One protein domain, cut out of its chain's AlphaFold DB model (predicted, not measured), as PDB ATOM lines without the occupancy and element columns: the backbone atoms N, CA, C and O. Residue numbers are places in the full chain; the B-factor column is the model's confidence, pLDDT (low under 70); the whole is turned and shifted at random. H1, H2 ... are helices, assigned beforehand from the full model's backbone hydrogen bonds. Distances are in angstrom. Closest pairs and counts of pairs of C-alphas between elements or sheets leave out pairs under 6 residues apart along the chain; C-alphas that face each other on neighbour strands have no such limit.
ATOM      1  N   ALA A  53     121.467  51.155   5.784       96.25
ATOM      2  CA  ALA A  53     121.401  51.201   7.238       96.25
ATOM      3  C   ALA A  53     120.329  52.220   7.627       96.25
ATOM      4  O   ALA A  53     120.497  53.417   7.393       96.25
ATOM      5  N   TRP A  54     119.216  51.743   8.168       97.75
ATOM      6  CA  TRP A  54     118.071  52.559   8.548       97.75
ATOM      7  C   TRP A  54     118.362  53.397   9.786       97.75
ATOM      8  O   TRP A  54     118.057  54.584   9.782       97.75
ATOM      9  N   TRP A  55     119.006  52.832  10.811       97.75
ATOM     10  CA  TRP A  55     119.208  53.551  12.073       97.75
ATOM     11  C   TRP A  55     119.961  54.888  11.903       97.75
ATOM     12  O   TRP A  55     119.448  55.908  12.360       97.75
ATOM     13  N   PRO A  56     121.097  54.966  11.174       97.94
ATOM     14  CA  PRO A  56     121.747  56.252  10.909       97.94
ATOM     15  C   PRO A  56     120.893  57.231  10.085       97.94
ATOM     16  O   PRO A  56     121.004  58.440  10.274       97.94
ATOM     17  N   VAL A  57     120.042  56.732   9.178       98.00
ATOM     18  CA  VAL A  57     119.108  57.571   8.402       98.00
ATOM     19  C   VAL A  57     118.039  58.169   9.314       98.00
ATOM     20  O   VAL A  57     117.780  59.366   9.224       98.00
ATOM     21  N   HIS A  58     117.488  57.365  10.223       97.31
ATOM     22  CA  HIS A  58     116.515  57.812  11.215       97.31
ATOM     23  C   HIS A  58     117.103  58.884  12.140       97.31
ATOM     24  O   HIS A  58     116.519  59.952  12.300       97.31
ATOM     25  N   GLN A  59     118.313  58.664  12.663       97.94
ATOM     26  CA  GLN A  59     119.005  59.659  13.495       97.94
ATOM     27  C   GLN A  59     119.268  60.971  12.744       97.94
ATOM     28  O   GLN A  59     119.139  62.058  13.307       97.94
ATOM     29  N   PHE A  60     119.638  60.885  11.464       97.50
ATOM     30  CA  PHE A  60     119.811  62.067  10.626       97.50
ATOM     31  C   PHE A  60     118.493  62.830  10.448       97.50
ATOM     32  O   PHE A  60     118.467  64.047  10.622       97.50
ATOM     33  N   LEU A  61     117.398  62.132  10.131       96.38
ATOM     34  CA  LEU A  61     116.091  62.762   9.958       96.38
ATOM     35  C   LEU A  61     115.562  63.363  11.258       96.38
ATOM     36  O   LEU A  61     115.050  64.480  11.229       96.38
ATOM     37  N   GLU A  62     115.750  62.692  12.394       95.75
ATOM     38  CA  GLU A  62     115.419  63.237  13.711       95.75
ATOM     39  C   GLU A  62     116.152  64.568  13.946       95.75
ATOM     40  O   GLU A  62     115.517  65.576  14.257       95.75
ATOM     41  N   ALA A  63     117.466  64.618  13.704       96.81
ATOM     42  CA  ALA A  63     118.251  65.845  13.844       96.81
ATOM     43  C   ALA A  63     117.774  66.965  12.901       96.81
ATOM     44  O   ALA A  63     117.665  68.119  13.320       96.81
ATOM     45  N   VAL A  64     117.443  66.634  11.648       95.75
ATOM     46  CA  VAL A  64     116.911  67.593  10.665       95.75
ATOM     47  C   VAL A  64     115.560  68.150  11.108       95.75
ATOM     48  O   VAL A  64     115.345  69.358  11.038       95.75
ATOM     49  N   VAL A  65     114.652  67.299  11.590       94.62
ATOM     50  CA  VAL A  65     113.326  67.714  12.075       94.62
ATOM     51  C   VAL A  65     113.457  68.631  13.291       94.62
ATOM     52  O   VAL A  65     112.800  69.673  13.339       94.62
ATOM     53  N   GLN A  66     114.341  68.293  14.233       94.81
ATOM     54  CA  GLN A  66     114.625  69.137  15.396       94.81
ATOM     55  C   GLN A  66     115.209  70.494  14.987       94.81
ATOM     56  O   GLN A  66     114.772  71.532  15.481       94.81
ATOM     57  N   GLN A  67     116.154  70.511  14.042       95.31
ATOM     58  CA  GLN A  67     116.753  71.746  13.534       95.31
ATOM     59  C   GLN A  67     115.734  72.635  12.809       95.31
ATOM     60  O   GLN A  67     115.784  73.858  12.918       95.31
ATOM     61  N   ALA A  68     114.818  72.025  12.059       93.44
ATOM     62  CA  ALA A  68     113.807  72.725  11.280       93.44
ATOM     63  C   ALA A  68     112.752  73.424  12.159       93.44
ATOM     64  O   ALA A  68     112.213  74.455  11.761       93.44
ATOM     65  N   ASN A  69     112.479  72.885  13.354       92.81
ATOM     66  CA  ASN A  69     111.636  73.493  14.389       92.81
ATOM     67  C   ASN A  69     110.241  73.958  13.902       92.81
ATOM     68  O   ASN A  69     109.715  74.983  14.335       92.81
ATOM     69  N   TYR A  70     109.612  73.202  12.995       90.12
ATOM     70  CA  TYR A  70     108.289  73.527  12.435       90.12
ATOM     71  C   TYR A  70     107.099  73.046  13.290       90.12
ATOM     72  O   TYR A  70     105.948  73.123  12.854       90.12
ATOM     73  N   GLY A  71     107.358  72.544  14.501       88.62
ATOM     74  CA  GLY A  71     106.346  71.915  15.348       88.62
ATOM     75  C   GLY A  71     105.864  70.578  14.778       88.62
ATOM     76  O   GLY A  71     106.636  69.832  14.179       88.62
ATOM     77  N   ALA A  72     104.583  70.259  14.980       91.19
ATOM     78  CA  ALA A  72     104.011  68.999  14.517       91.19
ATOM     79  C   ALA A  72     103.979  68.922  12.978       91.19
ATOM     80  O   ALA A  72     103.336  69.740  12.313       91.19
ATOM     81  N   ILE A  73     104.650  67.912  12.424       95.56
ATOM     82  CA  ILE A  73     104.644  67.603  10.992       95.56
ATOM     83  C   ILE A  73     103.512  66.596  10.732       95.56
ATOM     84  O   ILE A  73     103.477  65.554  11.390       95.56
ATOM     85  N   PRO A  74     102.561  66.881   9.823       96.44
ATOM     86  CA  PRO A  74     101.507  65.928   9.494       96.44
ATOM     87  C   PRO A  74     102.077  64.736   8.718       96.44
ATOM     88  O   PRO A  74     102.999  64.896   7.924       96.44
ATOM     89  N   VAL A  75     101.483  63.557   8.903       96.31
ATOM     90  CA  VAL A  75     101.835  62.343   8.143       96.31
ATOM     91  C   VAL A  75     101.574  62.570   6.652       96.31
ATOM     92  O   VAL A  75     100.560  63.188   6.292       96.31
ATOM     93  N   ALA A  76     102.463  62.094   5.775       97.12
ATOM     94  CA  ALA A  76     102.350  62.383   4.352       97.12
ATOM     95  C   ALA A  76     101.069  61.776   3.753       97.12
ATOM     96  O   ALA A  76     100.601  60.709   4.143       97.12
ATOM     97  N   GLY A  77     100.446  62.497   2.817       96.19
ATOM     98  CA  GLY A  77      99.209  62.066   2.151       96.19
ATOM     99  C   GLY A  77      97.927  62.165   2.989       96.19
ATOM    100  O   GLY A  77      96.839  61.933   2.464       96.19
ATOM    101  N   THR A  78      98.008  62.542   4.266       97.69
ATOM    102  CA  THR A  78      96.809  62.823   5.073       97.69
ATOM    103  C   THR A  78      96.102  64.107   4.616       97.69
ATOM    104  O   THR A  78      96.732  64.975   4.010       97.69
ATOM    105  N   PRO A  79      94.806  64.308   4.937       98.12
ATOM    106  CA  PRO A  79      94.110  65.551   4.597       98.12
ATOM    107  C   PRO A  79      94.795  66.816   5.138       98.12
ATOM    108  O   PRO A  79      94.834  67.830   4.446       98.12
ATOM    109  N   SER A  80      95.381  66.756   6.341       96.69
ATOM    110  CA  SER A  80      96.144  67.870   6.918       96.69
ATOM    111  C   SER A  80      97.442  68.149   6.158       96.69
ATOM    112  O   SER A  80      97.825  69.308   6.039       96.69
ATOM    113  N   TRP A  81      98.085  67.124   5.593       97.81
ATOM    114  CA  TRP A  81      99.224  67.281   4.686       97.81
ATOM    115  C   TRP A  81      98.805  67.852   3.324       97.81
ATOM    116  O   TRP A  81      99.454  68.762   2.813       97.81
ATOM    117  N   CYS A  82      97.691  67.380   2.755       97.25
ATOM    118  CA  CYS A  82      97.152  67.896   1.492       97.25
ATOM    119  C   CYS A  82      96.750  69.374   1.590       97.25
ATOM    120  O   CYS A  82      96.843  70.095   0.601       97.25
ATOM    121  N   ALA A  83      96.325  69.822   2.774       97.25
ATOM    122  CA  ALA A  83      95.984  71.214   3.046       97.25
ATOM    123  C   ALA A  83      97.208  72.148   3.149       97.25
ATOM    124  O   ALA A  83      97.036  73.367   3.125       97.25
ATOM    125  N   LEU A  84      98.432  71.614   3.266       96.56
ATOM    126  CA  LEU A  84      99.651  72.424   3.259       96.56
ATOM    127  C   LEU A  84      99.918  73.005   1.866       96.56
ATOM    128  O   LEU A  84      99.750  72.325   0.845       96.56
ATOM    129  N   SER A  85     100.417  74.243   1.833       96.12
ATOM    130  CA  SER A  85     100.851  74.879   0.588       96.12
ATOM    131  C   SER A  85     102.031  74.127  -0.034       96.12
ATOM    132  O   SER A  85     102.822  73.487   0.660       96.12
ATOM    133  N   ASP A  86     102.174  74.199  -1.357       93.62
ATOM    134  CA  ASP A  86     103.235  73.469  -2.069       93.62
ATOM    135  C   ASP A  86     104.649  73.965  -1.735       93.62
ATOM    136  O   ASP A  86     105.612  73.213  -1.864       93.62
ATOM    137  N   GLY A  87     104.772  75.211  -1.272       94.56
ATOM    138  CA  GLY A  87     106.028  75.780  -0.781       94.56
ATOM    139  C   GLY A  87     106.306  75.509   0.698       94.56
ATOM    140  O   GLY A  87     107.336  75.953   1.199       94.56
ATOM    141  N   ASP A  88     105.405  74.830   1.418       95.00
ATOM    142  CA  ASP A  88     105.597  74.539   2.836       95.00
ATOM    143  C   ASP A  88     106.672  73.449   3.020       95.00
ATOM    144  O   ASP A  88     106.472  72.306   2.590       95.00
ATOM    145  N   PRO A  89     107.803  73.740   3.692       94.62
ATOM    146  CA  PRO A  89     108.868  72.761   3.902       94.62
ATOM    147  C   PRO A  89     108.409  71.535   4.706       94.62
ATOM    148  O   PRO A  89     108.965  70.448   4.529       94.62
ATOM    149  N   ARG A  90     107.357  71.653   5.532       95.94
ATOM    150  CA  ARG A  90     106.761  70.512   6.251       95.94
ATOM    151  C   ARG A  90     106.230  69.446   5.299       95.94
ATOM    152  O   ARG A  90     106.215  68.274   5.660       95.94
ATOM    153  N   LYS A  91     105.829  69.829   4.083       96.25
ATOM    154  CA  LYS A  91     105.309  68.909   3.067       96.25
ATOM    155  C   LYS A  91     106.388  67.933   2.595       96.25
ATOM    156  O   LYS A  91     106.127  66.733   2.516       96.25
ATOM    157  N   LEU A  92     107.603  68.437   2.361       95.69
ATOM    158  CA  LEU A  92     108.774  67.623   2.017       95.69
ATOM    159  C   LEU A  92     109.305  66.838   3.217       95.69
ATOM    160  O   LEU A  92     109.653  65.671   3.065       95.69
ATOM    161  N   LEU A  93     109.335  67.445   4.406       96.25
ATOM    162  CA  LEU A  93     109.774  66.746   5.617       96.25
ATOM    163  C   LEU A  93     108.868  65.558   5.951       96.25
ATOM    164  O   LEU A  93     109.378  64.491   6.269       96.25
ATOM    165  N   ALA A  94     107.550  65.700   5.802       97.12
ATOM    166  CA  ALA A  94     106.612  64.592   5.964       97.12
ATOM    167  C   ALA A  94     106.924  63.422   5.014       97.12
ATOM    168  O   ALA A  94     106.926  62.270   5.434       97.12
ATOM    169  N   LEU A  95     107.247  63.714   3.747       97.00
ATOM    170  CA  LEU A  95     107.648  62.688   2.779       97.00
ATOM    171  C   LEU A  95     108.985  62.034   3.139       97.00
ATOM    172  O   LEU A  95     109.163  60.846   2.894       97.00
ATOM    173  N   ALA A  96     109.931  62.793   3.696       96.44
ATOM    174  CA  ALA A  96     111.214  62.257   4.134       96.44
ATOM    175  C   ALA A  96     111.053  61.311   5.335       96.44
ATOM    176  O   ALA A  96     111.636  60.228   5.326       96.44
ATOM    177  N   ILE A  97     110.218  61.696   6.309       96.00
ATOM    178  CA  ILE A  97     109.857  60.873   7.472       96.00
ATOM    179  C   ILE A  97     109.208  59.566   7.004       96.00
ATOM    180  O   ILE A  97     109.718  58.495   7.304       96.00
ATOM    181  N   ASP A  98     108.155  59.624   6.185       96.31
ATOM    182  CA  ASP A  98     107.500  58.401   5.695       96.31
ATOM    183  C   ASP A  98     108.418  57.588   4.759       96.31
ATOM    184  O   ASP A  98     108.339  56.359   4.679       96.31
ATOM    185  N   GLY A  99     109.331  58.260   4.054       95.81
ATOM    186  CA  GLY A  99     110.284  57.649   3.130       95.81
ATOM    187  C   GLY A  99     111.341  56.774   3.809       95.81
ATOM    188  O   GLY A  99     111.800  55.800   3.202       95.81
ATOM    189  N   GLU A 100     111.708  57.044   5.065       96.06
ATOM    190  CA  GLU A 100     112.720  56.252   5.785       96.06
ATOM    191  C   GLU A 100     112.288  54.789   5.983       96.06
ATOM    192  O   GLU A 100     113.127  53.885   6.017       96.06
ATOM    193  N   HIS A 101     110.975  54.528   5.991       95.25
ATOM    194  CA  HIS A 101     110.409  53.178   6.051       95.25
ATOM    195  C   HIS A 101     110.857  52.315   4.861       95.25
ATOM    196  O   HIS A 101     110.994  51.095   4.987       95.25
ATOM    197  N   HIS A 102     111.128  52.919   3.696       97.12
ATOM    198  CA  HIS A 102     111.683  52.187   2.560       97.12
ATOM    199  C   HIS A 102     113.111  51.707   2.846       97.12
ATOM    200  O   HIS A 102     113.446  50.571   2.515       97.12
ATOM    201  N   VAL A 103     113.936  52.527   3.504       97.69
ATOM    202  CA  VAL A 103     115.304  52.146   3.891       97.69
ATOM    203  C   VAL A 103     115.267  50.950   4.840       97.69
ATOM    204  O   VAL A 103     115.962  49.965   4.589       97.69
ATOM    205  N   LEU A 104     114.389  50.989   5.849       96.88
ATOM    206  CA  LEU A 104     114.171  49.875   6.778       96.88
ATOM    207  C   LEU A 104     113.748  48.591   6.056       96.88
ATOM    208  O   LEU A 104     114.266  47.506   6.334       96.88
ATOM    209  N   ARG A 105     112.825  48.708   5.094       97.75
ATOM    210  CA  ARG A 105     112.366  47.572   4.288       97.75
ATOM    211  C   ARG A 105     113.508  46.947   3.488       97.75
ATOM    212  O   ARG A 105     113.593  45.722   3.423       97.75
ATOM    213  N   ILE A 106     114.363  47.764   2.872       98.00
ATOM    214  CA  ILE A 106     115.512  47.267   2.106       98.00
ATOM    215  C   ILE A 106     116.535  46.599   3.023       98.00
ATOM    216  O   ILE A 106     116.978  45.500   2.702       98.00
ATOM    217  N   GLU A 107     116.882  47.205   4.159       97.88
ATOM    218  CA  GLU A 107     117.806  46.599   5.128       97.88
ATOM    219  C   GLU A 107     117.284  45.244   5.625       97.88
ATOM    220  O   GLU A 107     117.997  44.245   5.568       97.88
ATOM    221  N   THR A 108     116.007  45.168   6.008       98.00
ATOM    222  CA  THR A 108     115.384  43.909   6.453       98.00
ATOM    223  C   THR A 108     115.423  42.842   5.356       98.00
ATOM    224  O   THR A 108     115.737  41.680   5.619       98.00
ATOM    225  N   ALA A 109     115.151  43.227   4.106       97.75
ATOM    226  CA  ALA A 109     115.239  42.319   2.966       97.75
ATOM    227  C   ALA A 109     116.680  41.845   2.702       97.75
ATOM    228  O   ALA A 109     116.884  40.682   2.355       97.75
ATOM    229  N   GLN A 110     117.677  42.715   2.882       96.94
ATOM    230  CA  GLN A 110     119.094  42.362   2.755       96.94
ATOM    231  C   GLN A 110     119.522  41.359   3.827       96.94
ATOM    232  O   GLN A 110     120.197  40.383   3.498       96.94
ATOM    233  N   THR A 111     119.083  41.548   5.073       97.06
ATOM    234  CA  THR A 111     119.330  40.600   6.167       97.06
ATOM    235  C   THR A 111     118.738  39.229   5.852       97.06
ATOM    236  O   THR A 111     119.464  38.236   5.859       97.06
ATOM    237  N   ALA A 112     117.462  39.172   5.455       97.44
ATOM    238  CA  ALA A 112     116.807  37.916   5.086       97.44
ATOM    239  C   ALA A 112     117.492  37.216   3.896       97.44
ATOM    240  O   ALA A 112     117.654  35.995   3.882       97.44
ATOM    241  N   LEU A 113     117.936  37.979   2.892       97.12
ATOM    242  CA  LEU A 113     118.663  37.433   1.746       97.12
ATOM    243  C   LEU A 113     120.038  36.876   2.144       97.12
ATOM    244  O   LEU A 113     120.454  35.834   1.630       97.12
ATOM    245  N   ALA A 114     120.748  37.555   3.046       95.25
ATOM    246  CA  ALA A 114     122.035  37.099   3.560       95.25
ATOM    247  C   ALA A 114     121.886  35.798   4.361       95.25
ATOM    248  O   ALA A 114     122.661  34.861   4.156       95.25
ATOM    249  N   GLU A 115     120.857  35.704   5.206       96.62
ATOM    250  CA  GLU A 115     120.506  34.482   5.934       96.62
ATOM    251  C   GLU A 115     120.197  33.333   4.970       96.62
ATOM    252  O   GLU A 115     120.826  32.279   5.051       96.62
ATOM    253  N   ALA A 116     119.323  33.554   3.984       95.88
ATOM    254  CA  ALA A 116     119.002  32.549   2.972       95.88
ATOM    255  C   ALA A 116     120.247  32.087   2.191       95.88
ATOM    256  O   ALA A 116     120.431  30.892   1.951       95.88
ATOM    257  N   SER A 117     121.139  33.014   1.836       92.25
ATOM    258  CA  SER A 117     122.400  32.701   1.146       92.25
ATOM    259  C   SER A 117     123.336  31.855   2.014       92.25
ATOM    260  O   SER A 117     123.994  30.935   1.517       92.25
ATOM    261  N   CYS A 118     123.381  32.141   3.317       93.19
ATOM    262  CA  CYS A 118     124.142  31.378   4.301       93.19
ATOM    263  C   CYS A 118     123.601  29.947   4.419       93.19
ATOM    264  O   CYS A 118     124.375  28.992   4.362       93.19
ATOM    265  N   GLU A 119     122.281  29.787   4.489       94.81
ATOM    266  CA  GLU A 119     121.646  28.471   4.573       94.81
ATOM    267  C   GLU A 119     121.851  27.642   3.299       94.81
ATOM    268  O   GLU A 119     122.256  26.484   3.390       94.81
ATOM    269  N   ILE A 120     121.725  28.234   2.105       91.94
ATOM    270  CA  ILE A 120     122.062  27.554   0.837       91.94
ATOM    271  C   ILE A 120     123.534  27.120   0.814       91.94
ATOM    272  O   ILE A 120     123.864  26.013   0.380       91.94
TER     273      ILE A 120
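This is residues 53 to 120 of the 147 residues of the protein "DUF2742 domain-containing protein" of Mycobacterium canettii (UniProt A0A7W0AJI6). A long helix, H3, makes the axis of a rod; the shorter H1 lies side by side with its first part, and the little H2 sits across H3 from H1. The last residues of H3, 109 to 120, stick out. The printed part has 68 residues with three named helices, H1, H2, H3 in order, and no named strand; it is all helix and loose, with a radius of gyration of the C-alphas of 15.9 A, spanning 52 by 24 by 16 A.

H1, residues 54 to 68, begins at C-alpha 54 (118.071, 52.559, 8.548) and is 20.8 A long. H2 is residues 79 to 82, 4.9 A. H3, residues 89 to 120, runs 47.2 A to C-alpha 120 (122.062, 27.554, 0.837).

H1 and H3 touch, H3 with residues 93 to 107 alone; their closest C-alphas, those of Trp 54 and Leu 104, are 5.1 A apart. They run opposite ways at a shallow tilt of 10 degrees. H2 and H3 are close but not clearly touching, the closest C-alphas, of Trp 81 and Lys 91, 6.5 A apart. H1 and H2 are apart. Each O i to N i+4 pair is within hydrogen-bond range in H1, and 25 of 28 in H3; H2 is too short for one.

The C-alphas farthest apart, of Ser 85 and Ile 120, are 51.9 A apart. The printed part has no cut, both links are short, and no printed residue is under 70 in pLDDT.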